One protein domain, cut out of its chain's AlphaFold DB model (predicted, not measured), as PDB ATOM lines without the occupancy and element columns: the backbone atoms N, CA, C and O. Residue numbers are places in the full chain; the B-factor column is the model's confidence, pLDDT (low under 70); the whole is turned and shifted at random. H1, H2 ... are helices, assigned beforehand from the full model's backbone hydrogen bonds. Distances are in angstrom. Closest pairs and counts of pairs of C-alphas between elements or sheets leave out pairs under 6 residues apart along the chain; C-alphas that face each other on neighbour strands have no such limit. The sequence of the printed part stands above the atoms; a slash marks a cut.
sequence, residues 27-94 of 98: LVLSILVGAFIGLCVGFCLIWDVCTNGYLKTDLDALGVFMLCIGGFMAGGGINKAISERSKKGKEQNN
ATOM      1  N   LEU A  27      -2.776 -22.964  36.921       75.88
ATOM      2  CA  LEU A  27      -3.051 -21.665  36.316       75.88
ATOM      3  C   LEU A  27      -4.269 -20.981  36.958       75.88
ATOM      4  O   LEU A  27      -4.144 -19.865  37.445       75.88
ATOM      5  N   VAL A  28      -5.417 -21.656  37.057       76.88
ATOM      6  CA  VAL A  28      -6.624 -21.074  37.681       76.88
ATOM      7  C   VAL A  28      -6.390 -20.696  39.148       76.88
ATOM      8  O   VAL A  28      -6.786 -19.607  39.563       76.88
ATOM      9  N   LEU A  29      -5.715 -21.545  39.929       79.50
ATOM     10  CA  LEU A  29      -5.380 -21.232  41.321       79.50
ATOM     11  C   LEU A  29      -4.414 -20.049  41.429       79.50
ATOM     12  O   LEU A  29      -4.644 -19.154  42.238       79.50
ATOM     13  N   SER A  30      -3.366 -20.014  40.601       78.75
ATOM     14  CA  SER A  30      -2.396 -18.912  40.593       78.75
ATOM     15  C   SER A  30      -3.042 -17.570  40.238       78.75
ATOM     16  O   SER A  30      -2.728 -16.562  40.864       78.75
ATOM     17  N   ILE A  31      -4.022 -17.566  39.330       80.81
ATOM     18  CA  ILE A  31      -4.823 -16.386  38.977       80.81
ATOM     19  C   ILE A  31      -5.677 -15.922  40.155       80.81
ATOM     20  O   ILE A  31      -5.750 -14.731  40.442       80.81
ATOM     21  N   LEU A  32      -6.322 -16.860  40.847       83.94
ATOM     22  CA  LEU A  32      -7.212 -16.558  41.964       83.94
ATOM     23  C   LEU A  32      -6.433 -15.990  43.163       83.94
ATOM     24  O   LEU A  32      -6.874 -15.021  43.777       83.94
ATOM     25  N   VAL A  33      -5.246 -16.539  43.442       85.62
ATOM     26  CA  VAL A  33      -4.326 -16.022  44.467       85.62
ATOM     27  C   VAL A  33      -3.732 -14.674  44.049       85.62
ATOM     28  O   VAL A  33      -3.743 -13.741  44.849       85.62
ATOM     29  N   GLY A  34      -3.280 -14.532  42.800       85.19
ATOM     30  CA  GLY A  34      -2.749 -13.269  42.277       85.19
ATOM     31  C   GLY A  34      -3.776 -12.136  42.322       85.19
ATOM     32  O   GLY A  34      -3.458 -11.030  42.755       85.19
ATOM     33  N   ALA A  35      -5.032 -12.424  41.971       84.50
ATOM     34  CA  ALA A  35      -6.135 -11.471  42.066       84.50
ATOM     35  C   ALA A  35      -6.445 -11.077  43.520       84.50
ATOM     36  O   ALA A  35      -6.699  -9.906  43.795       84.50
ATOM     37  N   PHE A  36      -6.399 -12.031  44.457       87.50
ATOM     38  CA  PHE A  36      -6.623 -11.756  45.877       87.50
ATOM     39  C   PHE A  36      -5.518 -10.867  46.467       87.50
ATOM     40  O   PHE A  36      -5.814  -9.873  47.128       87.50
ATOM     41  N   ILE A  37      -4.253 -11.170  46.159       86.88
ATOM     42  CA  ILE A  37      -3.094 -10.368  46.574       86.88
ATOM     43  C   ILE A  37      -3.176  -8.957  45.982       86.88
ATOM     44  O   ILE A  37      -3.023  -7.984  46.717       86.88
ATOM     45  N   GLY A  38      -3.476  -8.831  44.685       85.62
ATOM     46  CA  GLY A  38      -3.599  -7.528  44.028       85.62
ATOM     47  C   GLY A  38      -4.720  -6.663  44.612       85.62
ATOM     48  O   GLY A  38      -4.537  -5.460  44.791       85.62
ATOM     49  N   LEU A  39      -5.851  -7.273  44.980       87.25
ATOM     50  CA  LEU A  39      -6.957  -6.574  45.637       87.25
ATOM     51  C   LEU A  39      -6.585  -6.124  47.056       87.25
ATOM     52  O   LEU A  39      -6.861  -4.981  47.416       87.25
ATOM     53  N   CYS A  40      -5.921  -6.976  47.844       85.31
ATOM     54  CA  CYS A  40      -5.425  -6.611  49.175       85.31
ATOM     55  C   CYS A  40      -4.431  -5.446  49.120       85.31
ATOM     56  O   CYS A  40      -4.533  -4.511  49.912       85.31
ATOM     57  N   VAL A  41      -3.501  -5.489  48.169       84.44
ATOM     58  CA  VAL A  41      -2.498  -4.447  47.950       84.44
ATOM     59  C   VAL A  41      -3.146  -3.129  47.520       84.44
ATOM     60  O   VAL A  41      -2.855  -2.087  48.104       84.44
ATOM     61  N   GLY A  42      -4.068  -3.169  46.554       83.75
ATOM     62  CA  GLY A  42      -4.801  -1.982  46.112       83.75
ATOM     63  C   GLY A  42      -5.622  -1.353  47.240       83.75
ATOM     64  O   GLY A  42      -5.605  -0.137  47.411       83.75
ATOM     65  N   PHE A  43      -6.282  -2.176  48.059       84.56
ATOM     66  CA  PHE A  43      -7.026  -1.698  49.223       84.56
ATOM     67  C   PHE A  43      -6.106  -1.088  50.289       84.56
ATOM     68  O   PHE A  43      -6.425  -0.026  50.819       84.56
ATOM     69  N   CYS A  44      -4.951  -1.704  50.568       81.69
ATOM     70  CA  CYS A  44      -3.965  -1.149  51.501       81.69
ATOM     71  C   CYS A  44      -3.428   0.204  51.029       81.69
ATOM     72  O   CYS A  44      -3.307   1.102  51.850       81.69
ATOM     73  N   LEU A  45      -3.164   0.380  49.730       82.44
ATOM     74  CA  LEU A  45      -2.706   1.662  49.177       82.44
ATOM     75  C   LEU A  45      -3.764   2.763  49.328       82.44
ATOM     76  O   LEU A  45      -3.438   3.870  49.750       82.44
ATOM     77  N   ILE A  46      -5.031   2.463  49.018       84.44
ATOM     78  CA  ILE A  46      -6.139   3.420  49.185       84.44
ATOM     79  C   ILE A  46      -6.309   3.780  50.665       84.44
ATOM     80  O   ILE A  46      -6.457   4.952  51.002       84.44
ATOM     81  N   TRP A  47      -6.257   2.782  51.549       81.19
ATOM     82  CA  TRP A  47      -6.366   2.986  52.989       81.19
ATOM     83  C   TRP A  47      -5.204   3.821  53.542       81.19
ATOM     84  O   TRP A  47      -5.457   4.786  54.254       81.19
ATOM     85  N   ASP A  48      -3.960   3.516  53.161       79.75
ATOM     86  CA  ASP A  48      -2.751   4.247  53.578       79.75
ATOM     87  C   ASP A  48      -2.808   5.719  53.130       79.75
ATOM     88  O   ASP A  48      -2.536   6.624  53.920       79.75
ATOM     89  N   VAL A  49      -3.288   5.983  51.907       77.56
ATOM     90  CA  VAL A  49      -3.538   7.348  51.411       77.56
ATOM     91  C   VAL A  49      -4.623   8.056  52.225       77.56
ATOM     92  O   VAL A  49      -4.448   9.219  52.589       77.56
ATOM     93  N   CYS A  50      -5.728   7.375  52.541       76.06
ATOM     94  CA  CYS A  50      -6.831   7.965  53.298       76.06
ATOM     95  C   CYS A  50      -6.494   8.223  54.776       76.06
ATOM     96  O   CYS A  50      -6.990   9.204  55.328       76.06
ATOM     97  N   THR A  51      -5.689   7.377  55.429       78.56
ATOM     98  CA  THR A  51      -5.386   7.513  56.866       78.56
ATOM     99  C   THR A  51      -4.119   8.303  57.163       78.56
ATOM    100  O   THR A  51      -4.103   9.059  58.129       78.56
ATOM    101  N   ASN A  52      -3.060   8.140  56.365       73.19
ATOM    102  CA  ASN A  52      -1.763   8.771  56.631       73.19
ATOM    103  C   ASN A  52      -1.491  10.003  55.756       73.19
ATOM    104  O   ASN A  52      -0.565  10.754  56.054       73.19
ATOM    105  N   GLY A  53      -2.245  10.212  54.669       64.62
ATOM    106  CA  GLY A  53      -2.040  11.329  53.734       64.62
ATOM    107  C   GLY A  53      -0.731  11.267  52.932       64.62
ATOM    108  O   GLY A  53      -0.505  12.107  52.066       64.62
ATOM    109  N   TYR A  54       0.113  10.267  53.191       61.78
ATOM    110  CA  TYR A  54       1.360   9.982  52.496       61.78
ATOM    111  C   TYR A  54       1.494   8.482  52.287       61.78
ATOM    112  O   TYR A  54       1.136   7.687  53.154       61.78
ATOM    113  N   LEU A  55       2.055   8.117  51.137       65.00
ATOM    114  CA  LEU A  55       2.331   6.736  50.798       65.00
ATOM    115  C   LEU A  55       3.557   6.258  51.585       65.00
ATOM    116  O   LEU A  55       4.693   6.537  51.201       65.00
ATOM    117  N   LYS A  56       3.339   5.577  52.712       62.34
ATOM    118  CA  LYS A  56       4.438   4.994  53.502       62.34
ATOM    119  C   LYS A  56       4.905   3.662  52.911       62.34
ATOM    120  O   LYS A  56       5.993   3.188  53.218       62.34
ATOM    121  N   THR A  57       4.065   3.064  52.076       65.75
ATOM    122  CA  THR A  57       4.326   1.801  51.392       65.75
ATOM    123  C   THR A  57       5.329   1.991  50.249       65.75
ATOM    124  O   THR A  57       5.111   2.833  49.378       65.75
ATOM    125  N   ASP A  58       6.391   1.178  50.217       77.12
ATOM    126  CA  ASP A  58       7.387   1.143  49.137       77.12
ATOM    127  C   ASP A  58       6.747   0.734  47.800       77.12
ATOM    128  O   ASP A  58       6.660  -0.447  47.448       77.12
ATOM    129  N   LEU A  59       6.283   1.732  47.046       76.75
ATOM    130  CA  LEU A  59       5.556   1.548  45.788       76.75
ATOM    131  C   LEU A  59       6.406   0.854  44.714       76.75
ATOM    132  O   LEU A  59       5.868   0.133  43.880       76.75
ATOM    133  N   ASP A  60       7.725   1.042  44.763       82.12
ATOM    134  CA  ASP A  60       8.680   0.432  43.836       82.12
ATOM    135  C   ASP A  60       8.800  -1.084  44.061       82.12
ATOM    136  O   ASP A  60       8.533  -1.881  43.160       82.12
ATOM    137  N   ALA A  61       9.065  -1.500  45.305       81.62
ATOM    138  CA  ALA A  61       9.133  -2.912  45.681       81.62
ATOM    139  C   ALA A  61       7.793  -3.631  45.454       81.62
ATOM    140  O   ALA A  61       7.746  -4.768  44.977       81.62
ATOM    141  N   LEU A  62       6.689  -2.947  45.756       83.00
ATOM    142  CA  LEU A  62       5.340  -3.471  45.591       83.00
ATOM    143  C   LEU A  62       4.936  -3.556  44.110       83.00
ATOM    144  O   LEU A  62       4.320  -4.540  43.697       83.00
ATOM    145  N   GLY A  63       5.360  -2.593  43.288       85.94
ATOM    146  CA  GLY A  63       5.208  -2.623  41.834       85.94
ATOM    147  C   GLY A  63       5.992  -3.764  41.182       85.94
ATOM    148  O   GLY A  63       5.428  -4.507  40.376       85.94
ATOM    149  N   VAL A  64       7.254  -3.971  41.575       88.94
ATOM    150  CA  VAL A  64       8.085  -5.092  41.096       88.94
ATOM    151  C   VAL A  64       7.492  -6.439  41.510       88.94
ATOM    152  O   VAL A  64       7.419  -7.359  40.695       88.94
ATOM    153  N   PHE A  65       6.995  -6.562  42.740       87.19
ATOM    154  CA  PHE A  65       6.319  -7.775  43.200       87.19
ATOM    155  C   PHE A  65       5.066  -8.089  42.369       87.19
ATOM    156  O   PHE A  65       4.880  -9.222  41.911       87.19
ATOM    157  N   MET A  66       4.238  -7.074  42.105       84.81
ATOM    158  CA  MET A  66       3.044  -7.197  41.265       84.81
ATOM    159  C   MET A  66       3.409  -7.569  39.817       84.81
ATOM    160  O   MET A  66       2.738  -8.404  39.205       84.81
ATOM    161  N   LEU A  67       4.498  -7.002  39.286       88.62
ATOM    162  CA  LEU A  67       5.041  -7.317  37.964       88.62
ATOM    163  C   LEU A  67       5.521  -8.772  37.883       88.62
ATOM    164  O   LEU A  67       5.224  -9.450  36.900       88.62
ATOM    165  N   CYS A  68       6.208  -9.283  38.907       86.50
ATOM    166  CA  CYS A  68       6.640 -10.680  38.964       86.50
ATOM    167  C   CYS A  68       5.450 -11.647  38.993       86.50
ATOM    168  O   CYS A  68       5.440 -12.619  38.238       86.50
ATOM    169  N   ILE A  69       4.426 -11.372  39.809       85.19
ATOM    170  CA  ILE A  69       3.207 -12.198  39.865       85.19
ATOM    171  C   ILE A  69       2.455 -12.142  38.531       85.19
ATOM    172  O   ILE A  69       2.071 -13.184  37.991       85.19
ATOM    173  N   GLY A  70       2.279 -10.943  37.971       85.94
ATOM    174  CA  GLY A  70       1.641 -10.749  36.670       85.94
ATOM    175  C   GLY A  70       2.401 -11.452  35.545       85.94
ATOM    176  O   GLY A  70       1.788 -12.119  34.713       85.94
ATOM    177  N   GLY A  71       3.733 -11.386  35.563       87.88
ATOM    178  CA  GLY A  71       4.611 -12.089  34.629       87.88
ATOM    179  C   GLY A  71       4.519 -13.609  34.761       87.88
ATOM    180  O   GLY A  71       4.442 -14.306  33.750       87.88
ATOM    181  N   PHE A  72       4.440 -14.134  35.985       81.12
ATOM    182  CA  PHE A  72       4.260 -15.567  36.237       81.12
ATOM    183  C   PHE A  72       2.907 -16.071  35.708       81.12
ATOM    184  O   PHE A  72       2.823 -17.112  35.053       81.12
ATOM    185  N   MET A  73       1.850 -15.287  35.926       78.62
ATOM    186  CA  MET A  73       0.499 -15.568  35.445       78.62
ATOM    187  C   MET A  73       0.393 -15.470  33.912       78.62
ATOM    188  O   MET A  73      -0.192 -16.350  33.275       78.62
ATOM    189  N   ALA A  74       1.015 -14.457  33.302       82.75
ATOM    190  CA  ALA A  74       1.093 -14.302  31.850       82.75
ATOM    191  C   ALA A  74       1.908 -15.434  31.201       82.75
ATOM    192  O   ALA A  74       1.458 -16.042  30.228       82.75
ATOM    193  N   GLY A  75       3.061 -15.783  31.779       79.69
ATOM    194  CA  GLY A  75       3.914 -16.881  31.320       79.69
ATOM    195  C   GLY A  75       3.210 -18.238  31.364       79.69
ATOM    196  O   GLY A  75       3.291 -19.013  30.407       79.69
ATOM    197  N   GLY A  76       2.435 -18.501  32.421       72.56
ATOM    198  CA  GLY A  76       1.603 -19.702  32.526       72.56
ATOM    199  C   GLY A  76       0.541 -19.805  31.424       72.56
ATOM    200  O   GLY A  76       0.300 -20.895  30.897       72.56
ATOM    201  N   GLY A  77      -0.073 -18.679  31.039       66.75
ATOM    202  CA  GLY A  77      -1.092 -18.623  29.984       66.75
ATOM    203  C   GLY A  77      -0.520 -18.824  28.581       66.75
ATOM    204  O   GLY A  77      -1.066 -19.598  27.789       66.75
ATOM    205  N   ILE A  78       0.622 -18.193  28.296       69.38
ATOM    206  CA  ILE A  78       1.316 -18.306  27.004       69.38
ATOM    207  C   ILE A  78       1.757 -19.753  26.755       69.38
ATOM    208  O   ILE A  78       1.606 -20.267  25.645       69.38
ATOM    209  N   ASN A  79       2.221 -20.451  27.796       66.00
ATOM    210  CA  ASN A  79       2.652 -21.845  27.689       66.00
ATOM    211  C   ASN A  79       1.499 -22.786  27.284       66.00
ATOM    212  O   ASN A  79       1.699 -23.756  26.555       66.00
ATOM    213  N   LYS A  80       0.264 -22.471  27.688       63.97
ATOM    214  CA  LYS A  80      -0.933 -23.236  27.309       63.97
ATOM    215  C   LYS A  80      -1.291 -23.029  25.836       63.97
ATOM    216  O   LYS A  80      -1.502 -24.006  25.125       63.97
ATOM    217  N   ALA A  81      -1.254 -21.783  25.360       61.81
ATOM    218  CA  ALA A  81      -1.508 -21.447  23.958       61.81
ATOM    219  C   ALA A  81      -0.433 -22.012  23.009       61.81
ATOM    220  O   ALA A  81      -0.755 -22.533  21.938       61.81
ATOM    221  N   ILE A  82       0.841 -21.966  23.412       64.06
ATOM    222  CA  ILE A  82       1.956 -22.559  22.658       64.06
ATOM    223  C   ILE A  82       1.872 -24.090  22.653       64.06
ATOM    224  O   ILE A  82       2.044 -24.707  21.599       64.06
ATOM    225  N   SER A  83       1.548 -24.713  23.791       57.53
ATOM    226  CA  SER A  83       1.392 -26.169  23.879       57.53
ATOM    227  C   SER A  83       0.219 -26.686  23.033       57.53
ATOM    228  O   SER A  83       0.338 -27.753  22.429       57.53
ATOM    229  N   GLU A  84      -0.890 -25.944  22.938       62.16
ATOM    230  CA  GLU A  84      -2.025 -26.289  22.064       62.16
ATOM    231  C   GLU A  84      -1.660 -26.168  20.574       62.16
ATOM    232  O   GLU A  84      -2.016 -27.032  19.767       62.16
ATOM    233  N   ARG A  85      -0.876 -25.145  20.205       59.25
ATOM    234  CA  ARG A  85      -0.371 -24.969  18.830       59.25
ATOM    235  C   ARG A  85       0.610 -26.071  18.421       59.25
ATOM    236  O   ARG A  85       0.565 -26.528  17.282       59.25
ATOM    237  N   SER A  86       1.462 -26.522  19.342       57.81
ATOM    238  CA  SER A  86       2.439 -27.587  19.084       57.81
ATOM    239  C   SER A  86       1.780 -28.965  18.898       57.81
ATOM    240  O   SER A  86       2.172 -29.707  17.995       57.81
ATOM    241  N   LYS A  87       0.719 -29.291  19.661       56.31
ATOM    242  CA  LYS A  87      -0.051 -30.539  19.457       56.31
ATOM    243  C   LYS A  87      -0.788 -30.567  18.111       56.31
ATOM    244  O   LYS A  87      -0.716 -31.580  17.423       56.31
ATOM    245  N   LYS A  88      -1.412 -29.457  17.686       55.59
ATOM    246  CA  LYS A  88      -2.076 -29.374  16.366       55.59
ATOM    247  C   LYS A  88      -1.118 -29.588  15.188       55.59
ATOM    248  O   LYS A  88      -1.517 -30.169  14.184       55.59
ATOM    249  N   GLY A  89       0.142 -29.167  15.315       54.72
ATOM    250  CA  GLY A  89       1.168 -29.425  14.299       54.72
ATOM    251  C   GLY A  89       1.576 -30.900  14.191       54.72
ATOM    252  O   GLY A  89       1.918 -31.360  13.107       54.72
ATOM    253  N   LYS A  90       1.512 -31.668  15.287       52.47
ATOM    254  CA  LYS A  90       1.872 -33.098  15.296       52.47
ATOM    255  C   LYS A  90       0.765 -34.012  14.762       52.47
ATOM    256  O   LYS A  90       1.079 -35.023  14.140       52.47
ATOM    257  N   GLU A  91      -0.502 -33.655  14.966       51.97
ATOM    258  CA  GLU A  91      -1.647 -34.449  14.491       51.97
ATOM    259  C   GLU A  91      -1.806 -34.387  12.962       51.97
ATOM    260  O   GLU A  91      -2.067 -35.407  12.338       51.97
ATOM    261  N   GLN A  92      -1.509 -33.247  12.323       50.91
ATOM    262  CA  GLN A  92      -1.535 -33.152  10.852       50.91
ATOM    263  C   GLN A  92      -0.421 -33.943  10.146       50.91
ATOM    264  O   GLN A  92      -0.588 -34.322   8.993       50.91
ATOM    265  N   ASN A  93       0.697 -34.233  10.820       50.84
ATOM    266  CA  ASN A  93       1.792 -35.013  10.231       50.84
ATOM    267  C   ASN A  93       1.572 -36.540  10.312       50.84
ATOM    268  O   ASN A  93       2.374 -37.281   9.759       50.84
ATOM    269  N   ASN A  94       0.508 -37.016  10.976       51.94
ATOM    270  CA  ASN A  94       0.166 -38.446  11.090       51.94
ATOM    271  C   ASN A  94      -1.126 -38.822  10.329       51.94
ATOM    272  O   ASN A  94      -1.678 -39.888  10.560       51.94
TER     273      ASN A  94
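What this domain is: This is residues 27 to 94 of the 98 residues of an uncharacterized protein of Alistipes sp. CAG:831 (UniProt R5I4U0). Two long helices make a helical hairpin with arms of unequal length: H1 runs one way, the chain turns through residues 53 to 58, and H2 folds back beside H1 and runs on past it. Residues 81 to 94, of which 81 to 92 belong to H2, stick out as a free arm. The printed part has 68 residues, with H1 then H2 along the chain and no named strand, and its class is all helix. It is extended, a rod spanning 66 by 19 by 11 A, with a radius of gyration of the C-alphas of 18.5 A.

How they stand to each other: H1, residues 27 to 52, and H2, residues 59 to 92, form a helical hairpin. They touch, H1 with residues 27 to 38 alone and H2 with residues 66 to 77 alone; their closest C-alphas, of Leu 27 and Gly 76, are 6.3 A apart. They run opposite ways at a shallow tilt of 19 degrees. Every O i to N i+4 pair of H1 is within hydrogen-bond range, and 28 of 30 in H2.

Where its parts are: H1 begins at C-alpha 27 (-3.051, -21.665, 36.316) and is 36.6 A long from first to last C-alpha. H2 is 49.7 A long and ends at C-alpha 92 (-1.535, -33.152, 10.852).

The domain as a whole: The C-alphas of Asn 52 and Asn 94, the two farthest apart, are 65.6 A apart. The printed part has no cut, and the link from H1 to H2 is short. The pLDDT is under 70 in residues 53 to 57 and 77 to 94.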